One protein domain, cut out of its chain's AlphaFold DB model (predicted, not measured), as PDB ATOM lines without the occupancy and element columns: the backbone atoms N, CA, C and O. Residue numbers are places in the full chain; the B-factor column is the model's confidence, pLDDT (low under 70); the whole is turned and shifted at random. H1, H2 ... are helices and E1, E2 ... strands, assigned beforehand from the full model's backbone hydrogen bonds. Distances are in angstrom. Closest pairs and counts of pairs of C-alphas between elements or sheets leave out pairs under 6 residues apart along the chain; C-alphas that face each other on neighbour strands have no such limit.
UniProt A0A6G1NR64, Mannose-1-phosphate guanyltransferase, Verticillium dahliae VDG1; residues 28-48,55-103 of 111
ATOM      1  N   THR A  28      53.694 -23.979  -3.102       98.31
ATOM      2  CA  THR A  28      53.418 -23.727  -4.526       98.31
ATOM      3  C   THR A  28      52.070 -24.305  -4.959       98.31
ATOM      4  O   THR A  28      51.289 -23.613  -5.612       98.31
ATOM      5  N   VAL A  29      51.768 -25.555  -4.590       98.00
ATOM      6  CA  VAL A  29      50.504 -26.202  -4.980       98.00
ATOM      7  C   VAL A  29      49.314 -25.609  -4.230       98.00
ATOM      8  O   VAL A  29      48.261 -25.413  -4.827       98.00
ATOM      9  N   ARG A  30      49.487 -25.234  -2.959       98.06
ATOM     10  CA  ARG A  30      48.450 -24.560  -2.171       98.06
ATOM     11  C   ARG A  30      48.077 -23.216  -2.777       98.06
ATOM     12  O   ARG A  30      46.903 -22.996  -3.038       98.06
ATOM     13  N   LYS A  31      49.064 -22.380  -3.119       98.12
ATOM     14  CA  LYS A  31      48.820 -21.100  -3.809       98.12
ATOM     15  C   LYS A  31      48.084 -21.287  -5.136       98.12
ATOM     16  O   LYS A  31      47.211 -20.492  -5.474       98.12
ATOM     17  N   ASN A  32      48.421 -22.336  -5.888       98.38
ATOM     18  CA  ASN A  32      47.732 -22.653  -7.136       98.38
ATOM     19  C   ASN A  32      46.281 -23.117  -6.906       98.38
ATOM     20  O   ASN A  32      45.387 -22.708  -7.638       98.38
ATOM     21  N   LEU A  33      46.015 -23.931  -5.885       98.00
ATOM     22  CA  LEU A  33      44.656 -24.350  -5.528       98.00
ATOM     23  C   LEU A  33      43.807 -23.170  -5.044       98.00
ATOM     24  O   LEU A  33      42.675 -22.990  -5.498       98.00
ATOM     25  N   GLU A  34      44.383 -22.324  -4.193       97.56
ATOM     26  CA  GLU A  34      43.749 -21.109  -3.682       97.56
ATOM     27  C   GLU A  34      43.389 -20.144  -4.820       97.56
ATOM     28  O   GLU A  34      42.292 -19.586  -4.817       97.56
ATOM     29  N   SER A  35      44.233 -20.012  -5.855       97.62
ATOM     30  CA  SER A  35      43.910 -19.187  -7.032       97.62
ATOM     31  C   SER A  35      42.729 -19.717  -7.856       97.62
ATOM     32  O   SER A  35      42.171 -18.975  -8.658       97.62
ATOM     33  N   HIS A  36      42.345 -20.981  -7.666       96.69
ATOM     34  CA  HIS A  36      41.161 -21.604  -8.272       96.69
ATOM     35  C   HIS A  36      39.984 -21.722  -7.287       96.69
ATOM     36  O   HIS A  36      38.986 -22.371  -7.591       96.69
ATOM     37  N   GLY A  37      40.084 -21.094  -6.111       95.88
ATOM     38  CA  GLY A  37      39.017 -21.052  -5.114       95.88
ATOM     39  C   GLY A  37      38.951 -22.261  -4.179       95.88
ATOM     40  O   GLY A  37      38.015 -22.338  -3.385       95.88
ATOM     41  N   TYR A  38      39.916 -23.184  -4.231       96.75
ATOM     42  CA  TYR A  38      40.015 -24.286  -3.270       96.75
ATOM     43  C   TYR A  38      40.751 -23.815  -2.009       96.75
ATOM     44  O   TYR A  38      41.942 -23.506  -2.094       96.75
ATOM     45  N   PRO A  39      40.105 -23.785  -0.827       96.38
ATOM     46  CA  PRO A  39      40.819 -23.549   0.424       96.38
ATOM     47  C   PRO A  39      41.861 -24.652   0.641       96.38
ATOM     48  O   PRO A  39      41.539 -25.829   0.474       96.38
ATOM     49  N   ALA A  40      43.093 -24.300   1.021       96.69
ATOM     50  CA  ALA A  40      44.163 -25.281   1.177       96.69
ATOM     51  C   ALA A  40      45.024 -25.052   2.436       96.69
ATOM     52  O   ALA A  40      45.635 -23.996   2.615       96.69
ATOM     53  N   SER A  41      45.151 -26.069   3.289       96.12
ATOM     54  CA  SER A  41      46.063 -26.076   4.445       96.12
ATOM     55  C   SER A  41      47.136 -27.152   4.295       96.12
ATOM     56  O   SER A  41      46.984 -28.102   3.530       96.12
ATOM     57  N   ALA A  42      48.247 -26.998   5.009       96.19
ATOM     58  CA  ALA A  42      49.228 -28.060   5.192       96.19
ATOM     59  C   ALA A  42      49.609 -28.130   6.668       96.19
ATOM     60  O   ALA A  42      49.839 -27.085   7.282       96.19
ATOM     61  N   THR A  43      49.684 -29.342   7.211       92.19
ATOM     62  CA  THR A  43      49.962 -29.552   8.635       92.19
ATOM     63  C   THR A  43      51.447 -29.759   8.907       92.19
ATOM     64  O   THR A  43      52.191 -30.251   8.055       92.19
ATOM     65  N   THR A  44      51.880 -29.406  10.115       92.06
ATOM     66  CA  THR A  44      53.182 -29.818  10.647       92.06
ATOM     67  C   THR A  44      52.969 -31.049  11.515       92.06
ATOM     68  O   THR A  44      52.218 -30.988  12.483       92.06
ATOM     69  N   LEU A  45      53.630 -32.157  11.175       90.25
ATOM     70  CA  LEU A  45      53.590 -33.374  11.988       90.25
ATOM     71  C   LEU A  45      54.148 -33.092  13.392       90.25
ATOM     72  O   LEU A  45      55.150 -32.388  13.531       90.25
ATOM     73  N   ALA A  46      53.506 -33.639  14.423       89.00
ATOM     74  CA  ALA A  46      53.904 -33.465  15.817       89.00
ATOM     75  C   ALA A  46      55.330 -33.985  16.059       89.00
ATOM     76  O   ALA A  46      56.121 -33.318  16.727       89.00
ATOM     77  N   SER A  47      55.678 -35.106  15.423       85.62
ATOM     78  CA  SER A  47      57.021 -35.694  15.427       85.62
ATOM     79  C   SER A  47      58.098 -34.773  14.836       85.62
ATOM     80  O   SER A  47      59.261 -34.847  15.223       85.62
ATOM     81  N   LEU A  48      57.729 -33.866  13.921       85.62
ATOM     82  CA  LEU A  48      58.641 -32.863  13.361       85.62
ATOM     83  C   LEU A  48      58.649 -31.562  14.175       85.62
ATOM     84  O   LEU A  48      59.669 -30.877  14.233       85.62
ATOM     85  N   GLY A  55      57.504 -38.262  20.406       68.44
ATOM     86  CA  GLY A  55      56.411 -38.108  19.463       68.44
ATOM     87  C   GLY A  55      56.615 -38.984  18.236       68.44
ATOM     88  O   GLY A  55      57.624 -38.894  17.535       68.44
ATOM     89  N   GLY A  56      55.632 -39.830  17.962       85.19
ATOM     90  CA  GLY A  56      55.643 -40.757  16.850       85.19
ATOM     91  C   GLY A  56      54.336 -40.733  16.072       85.19
ATOM     92  O   GLY A  56      53.576 -39.767  16.047       85.19
ATOM     93  N   MET A  57      54.070 -41.853  15.408       92.75
ATOM     94  CA  MET A  57      52.928 -41.998  14.507       92.75
ATOM     95  C   MET A  57      51.575 -41.730  15.191       92.75
ATOM     96  O   MET A  57      50.664 -41.203  14.553       92.75
ATOM     97  N   CYS A  58      51.433 -42.065  16.478       92.75
ATOM     98  CA  CYS A  58      50.190 -41.867  17.225       92.75
ATOM     99  C   CYS A  58      49.903 -40.383  17.484       92.75
ATOM    100  O   CYS A  58      48.766 -39.938  17.316       92.75
ATOM    101  N   GLU A  59      50.925 -39.618  17.852       92.19
ATOM    102  CA  GLU A  59      50.852 -38.178  18.096       92.19
ATOM    103  C   GLU A  59      50.571 -37.432  16.789       92.19
ATOM    104  O   GLU A  59      49.702 -36.559  16.744       92.19
ATOM    105  N   ASP A  60      51.217 -37.853  15.699       93.81
ATOM    106  CA  ASP A  60      50.932 -37.350  14.355       93.81
ATOM    107  C   ASP A  60      49.476 -37.620  13.956       93.81
ATOM    108  O   ASP A  60      48.775 -36.723  13.485       93.81
ATOM    109  N   ALA A  61      48.974 -38.834  14.202       94.50
ATOM    110  CA  ALA A  61      47.587 -39.185  13.908       94.50
ATOM    111  C   ALA A  61      46.586 -38.390  14.765       94.50
ATOM    112  O   ALA A  61      45.515 -38.023  14.275       94.50
ATOM    113  N   ALA A  62      46.904 -38.126  16.034       92.44
ATOM    114  CA  ALA A  62      46.071 -37.315  16.917       92.44
ATOM    115  C   ALA A  62      46.016 -35.855  16.448       92.44
ATOM    116  O   ALA A  62      44.926 -35.298  16.334       92.44
ATOM    117  N   SER A  63      47.165 -35.274  16.096       92.25
ATOM    118  CA  SER A  63      47.254 -33.904  15.581       92.25
ATOM    119  C   SER A  63      46.455 -33.726  14.285       92.25
ATOM    120  O   SER A  63      45.606 -32.836  14.203       92.25
ATOM    121  N   ILE A  64      46.631 -34.636  13.317       94.81
ATOM    122  CA  ILE A  64      45.864 -34.628  12.061       94.81
ATOM    123  C   ILE A  64      44.367 -34.742  12.358       94.81
ATOM    124  O   ILE A  64      43.566 -33.984  11.815       94.81
ATOM    125  N   ARG A  65      43.965 -35.669  13.236       93.88
ATOM    126  CA  ARG A  65      42.554 -35.867  13.595       93.88
ATOM    127  C   ARG A  65      41.925 -34.586  14.135       93.88
ATOM    128  O   ARG A  65      40.843 -34.232  13.678       93.88
ATOM    129  N   THR A  66      42.597 -33.891  15.049       92.94
ATOM    130  CA  THR A  66      42.100 -32.636  15.625       92.94
ATOM    131  C   THR A  66      41.895 -31.553  14.562       92.94
ATOM    132  O   THR A  66      40.875 -30.864  14.586       92.94
ATOM    133  N   GLU A  67      42.809 -31.416  13.593       93.25
ATOM    134  CA  GLU A  67      42.626 -30.465  12.486       93.25
ATOM    135  C   GLU A  67      41.400 -30.823  11.630       93.25
ATOM    136  O   GLU A  67      40.569 -29.956  11.329       93.25
ATOM    137  N   LEU A  68      41.260 -32.104  11.267       93.38
ATOM    138  CA  LEU A  68      40.147 -32.587  10.448       93.38
ATOM    139  C   LEU A  68      38.800 -32.420  11.158       93.38
ATOM    140  O   LEU A  68      37.850 -31.936  10.542       93.38
ATOM    141  N   GLU A  69      38.712 -32.780  12.439       91.75
ATOM    142  CA  GLU A  69      37.500 -32.628  13.253       91.75
ATOM    143  C   GLU A  69      37.070 -31.157  13.311       91.75
ATOM    144  O   GLU A  69      35.927 -30.847  12.979       91.75
ATOM    145  N   GLY A  70      37.998 -30.229  13.567       91.56
ATOM    146  CA  GLY A  70      37.680 -28.800  13.578       91.56
ATOM    147  C   GLY A  70      37.184 -28.267  12.225       91.56
ATOM    148  O   GLY A  70      36.299 -27.408  12.178       91.56
ATOM    149  N   LEU A  71      37.724 -28.752  11.101       91.56
ATOM    150  CA  LEU A  71      37.230 -28.384   9.765       91.56
ATOM    151  C   LEU A  71      35.820 -28.923   9.508       91.56
ATOM    152  O   LEU A  71      34.978 -28.190   8.979       91.56
ATOM    153  N   ILE A  72      35.566 -30.170   9.896       89.69
ATOM    154  CA  ILE A  72      34.283 -30.854   9.706       89.69
ATOM    155  C   ILE A  72      33.193 -30.230  10.584       89.69
ATOM    156  O   ILE A  72      32.093 -29.985  10.093       89.69
ATOM    157  N   GLU A  73      33.491 -29.896  11.841       89.38
ATOM    158  CA  GLU A  73      32.564 -29.217  12.761       89.38
ATOM    159  C   GLU A  73      32.120 -27.843  12.239       89.38
ATOM    160  O   GLU A  73      30.978 -27.433  12.436       89.38
ATOM    161  N   ARG A  74      32.989 -27.155  11.487       89.19
ATOM    162  CA  ARG A  74      32.655 -25.913  10.766       89.19
ATOM    163  C   ARG A  74      31.842 -26.142   9.481       89.19
ATOM    164  O   ARG A  74      31.630 -25.201   8.717       89.19
ATOM    165  N   GLY A  75      31.419 -27.376   9.216       87.75
ATOM    166  CA  GLY A  75      30.617 -27.761   8.056       87.75
ATOM    167  C   GLY A  75      31.403 -27.871   6.749       87.75
ATOM    168  O   GLY A  75      30.791 -27.857   5.680       87.75
ATOM    169  N   ASN A  76      32.739 -27.949   6.794       89.31
ATOM    170  CA  ASN A  76      33.545 -28.054   5.577       89.31
ATOM    171  C   ASN A  76      33.618 -29.502   5.083       89.31
ATOM    172  O   ASN A  76      33.800 -30.442   5.858       89.31
ATOM    173  N   GLU A  77      33.552 -29.678   3.765       91.06
ATOM    174  CA  GLU A  77      34.078 -30.882   3.132       91.06
ATOM    175  C   GLU A  77      35.605 -30.832   3.147       91.06
ATOM    176  O   GLU A  77      36.187 -29.790   2.849       91.06
ATOM    177  N   VAL A  78      36.243 -31.963   3.450       92.25
ATOM    178  CA  VAL A  78      37.700 -32.068   3.511       92.25
ATOM    179  C   VAL A  78      38.201 -33.171   2.584       92.25
ATOM    180  O   VAL A  78      37.667 -34.281   2.584       92.25
ATOM    181  N   VAL A  79      39.252 -32.868   1.824       94.62
ATOM    182  CA  VAL A  79      40.043 -33.832   1.052       94.62
ATOM    183  C   VAL A  79      41.446 -33.867   1.645       94.62
ATOM    184  O   VAL A  79      42.126 -32.846   1.690       94.62
ATOM    185  N   VAL A  80      41.885 -35.044   2.090       96.00
ATOM    186  CA  VAL A  80      43.224 -35.240   2.660       96.00
ATOM    187  C   VAL A  80      44.179 -35.715   1.569       96.00
ATOM    188  O   VAL A  80      43.917 -36.721   0.911       96.00
ATOM    189  N   VAL A  81      45.297 -35.012   1.400       97.19
ATOM    190  CA  VAL A  81      46.384 -35.376   0.485       97.19
ATOM    191  C   VAL A  81      47.610 -35.720   1.317       97.19
ATOM    192  O   VAL A  81      48.278 -34.840   1.854       97.19
ATOM    193  N   ALA A  82      47.903 -37.010   1.436       96.25
ATOM    194  CA  ALA A  82      48.993 -37.502   2.268       96.25
ATOM    195  C   ALA A  82      50.195 -37.945   1.424       96.25
ATOM    196  O   ALA A  82      50.048 -38.734   0.488       96.25
ATOM    197  N   HIS A  83      51.389 -37.455   1.766       96.50
ATOM    198  CA  HIS A  83      52.635 -37.769   1.065       96.50
ATOM    199  C   HIS A  83      53.531 -38.705   1.888       96.50
ATOM    200  O   HIS A  83      53.872 -38.404   3.031       96.50
ATOM    201  N   LEU A  84      53.965 -39.817   1.284       95.44
ATOM    202  CA  LEU A  84      54.870 -40.808   1.887       95.44
ATOM    203  C   LEU A  84      54.468 -41.180   3.325       95.44
ATOM    204  O   LEU A  84      53.338 -41.612   3.541       95.44
ATOM    205  N   TYR A  85      55.377 -41.007   4.295       95.50
ATOM    206  CA  TYR A  85      55.141 -41.291   5.713       95.50
ATOM    207  C   TYR A  85      53.825 -40.701   6.213       95.50
ATOM    208  O   TYR A  85      53.123 -41.397   6.934       95.50
ATOM    209  N   GLY A  86      53.443 -39.499   5.761       95.25
ATOM    210  CA  GLY A  86      52.198 -38.834   6.141       95.25
ATOM    211  C   GLY A  86      50.946 -39.661   5.855       95.25
ATOM    212  O   GLY A  86      49.928 -39.471   6.517       95.25
ATOM    213  N   GLY A  87      51.013 -40.632   4.936       95.12
ATOM    214  CA  GLY A  87      49.946 -41.605   4.704       95.12
ATOM    215  C   GLY A  87      49.626 -42.449   5.939       95.12
ATOM    216  O   GLY A  87      48.456 -42.659   6.241       95.12
ATOM    217  N   VAL A  88      50.638 -42.868   6.702       95.25
ATOM    218  CA  VAL A  88      50.474 -43.750   7.869       95.25
ATOM    219  C   VAL A  88      49.671 -43.091   9.003       95.25
ATOM    220  O   VAL A  88      48.648 -43.661   9.402       95.25
ATOM    221  N   PRO A  89      50.047 -41.906   9.528       95.44
ATOM    222  CA  PRO A  89      49.248 -41.243  10.547       95.44
ATOM    223  C   PRO A  89      47.920 -40.725   9.977       95.44
ATOM    224  O   PRO A  89      46.919 -40.764  10.687       95.44
ATOM    225  N   SER A  90      47.843 -40.350   8.691       95.12
ATOM    226  CA  SER A  90      46.569 -39.958   8.059       95.12
ATOM    227  C   SER A  90      45.550 -41.097   8.047       95.12
ATOM    228  O   SER A  90      44.391 -40.892   8.406       95.12
ATOM    229  N   SER A  91      45.967 -42.313   7.679       92.75
ATOM    230  CA  SER A  91      45.089 -43.488   7.694       92.75
ATOM    231  C   SER A  91      44.600 -43.833   9.101       92.75
ATOM    232  O   SER A  91      43.468 -44.281   9.254       92.75
ATOM    233  N   ASN A  92      45.412 -43.585  10.134       93.44
ATOM    234  CA  ASN A  92      44.992 -43.739  11.529       93.44
ATOM    235  C   ASN A  92      44.063 -42.598  11.989       93.44
ATOM    236  O   ASN A  92      43.149 -42.810  12.795       93.44
ATOM    237  N   ALA A  93      44.276 -41.380  11.490       91.50
ATOM    238  CA  ALA A  93      43.494 -40.196  11.832       91.50
ATOM    239  C   ALA A  93      42.074 -40.241  11.248       91.50
ATOM    240  O   ALA A  93      41.107 -39.905  11.935       91.50
ATOM    241  N   VAL A  94      41.908 -40.701  10.008       88.25
ATOM    242  CA  VAL A  94      40.602 -40.719   9.336       88.25
ATOM    243  C   VAL A  94      39.767 -41.913   9.812       88.25
ATOM    244  O   VAL A  94      39.919 -43.040   9.350       88.25
ATOM    245  N   LYS A  95      38.832 -41.666  10.738       77.06
ATOM    246  CA  LYS A  95      37.805 -42.650  11.128       77.06
ATOM    247  C   LYS A  95      36.790 -42.846  10.001       77.06
ATOM    248  O   LYS A  95      36.464 -41.911   9.274       77.06
ATOM    249  N   SER A  96      36.184 -44.031   9.929       63.47
ATOM    250  CA  SER A  96      35.100 -44.326   8.975       63.47
ATOM    251  C   SER A  96      33.855 -43.445   9.154       63.47
ATOM    252  O   SER A  96      33.087 -43.280   8.214       63.47
ATOM    253  N   SER A  97      33.654 -42.856  10.336       58.81
ATOM    254  CA  SER A  97      32.601 -41.862  10.597       58.81
ATOM    255  C   SER A  97      32.855 -40.513   9.920       58.81
ATOM    256  O   SER A  97      31.931 -39.721   9.783       58.81
ATOM    257  N   LEU A  98      34.095 -40.242   9.504       63.94
ATOM    258  CA  LEU A  98      34.501 -38.993   8.858       63.94
ATOM    259  C   LEU A  98      34.522 -39.118   7.325       63.94
ATOM    260  O   LEU A  98      34.689 -38.118   6.630       63.94
ATOM    261  N   SER A  99      34.342 -40.324   6.768       62.56
ATOM    262  CA  SER A  99      34.371 -40.530   5.322       62.56
ATOM    263  C   SER A  99      32.977 -40.418   4.686       62.56
ATOM    264  O   SER A  99      32.078 -41.227   4.919       62.56
ATOM    265  N   ARG A 100      32.831 -39.455   3.764       60.69
ATOM    266  CA  ARG A 100      32.535 -39.789   2.360       60.69
ATOM    267  C   ARG A 100      31.565 -40.957   2.122       60.69
ATOM    268  O   ARG A 100      30.339 -40.857   2.114       60.69
ATOM    269  N   THR A 101      32.215 -42.098   1.942       52.69
ATOM    270  CA  THR A 101      31.670 -43.398   1.575       52.69
ATOM    271  C   THR A 101      30.613 -43.923   2.550       52.69
ATOM    272  O   THR A 101      29.722 -44.653   2.123       52.69
ATOM    273  N   ARG A 102      30.657 -43.562   3.840       47.69
ATOM    274  CA  ARG A 102      29.672 -44.036   4.826       47.69
ATOM    275  C   ARG A 102      28.417 -43.169   4.880       47.69
ATOM    276  O   ARG A 102      27.323 -43.724   4.929       47.69
ATOM    277  N   LEU A 103      28.564 -41.846   4.797       46.84
ATOM    278  CA  LEU A 103      27.425 -40.918   4.806       46.84
ATOM    279  C   LEU A 103      26.454 -41.192   3.648       46.84
ATOM    280  O   LEU A 103      25.252 -41.058   3.826       46.84
TER     281      LEU A 103
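What this domain is: This is residues 28 to 48 and 55 to 103 of the 111 residues of the protein "Mannose-1-phosphate guanyltransferase" of Verticillium dahliae VDG1 (UniProt A0A6G1NR64). Helices H2 and H3 cross near Ala 61, with strand E2 through the middle beside them; small helices H1 and H4 lie far out, strand E1 next to H1. The printed part has 70 residues, mostly helix, in the order H1, E1, H2, E2, H3, H4; the strands pair with no named strand. It is compact, radius of gyration of the C-alphas 12.6 A, spanning 35 by 31 by 19 A.

Where its parts are: Find C-alpha 28 at (53.418, -23.727, -4.526): H1 is residues 28 to 34, E1 40 to 42. H2, 57 to 73, runs 24.1 A; E2 is 78 to 82, H3 84 to 93. H4, 100 to 103, ends at (27.425, -40.918, 4.806).

How they stand to each other: Look at Ala 61 and Pro 89, the closest C-alphas of H2 and H3, 4.3 A apart; these helices touch at a steep tilt of 62 degrees. Every O i to N i+4 pair is within hydrogen-bond range in H1 and H2, 4 of 6 in H3; H4 is too short for one.

The domain as a whole: Across the cut, C-alphas 48 and 55 are 8.3 A apart. No link printed whole is long. Residues 55 and 96 to 103 have pLDDT under 70.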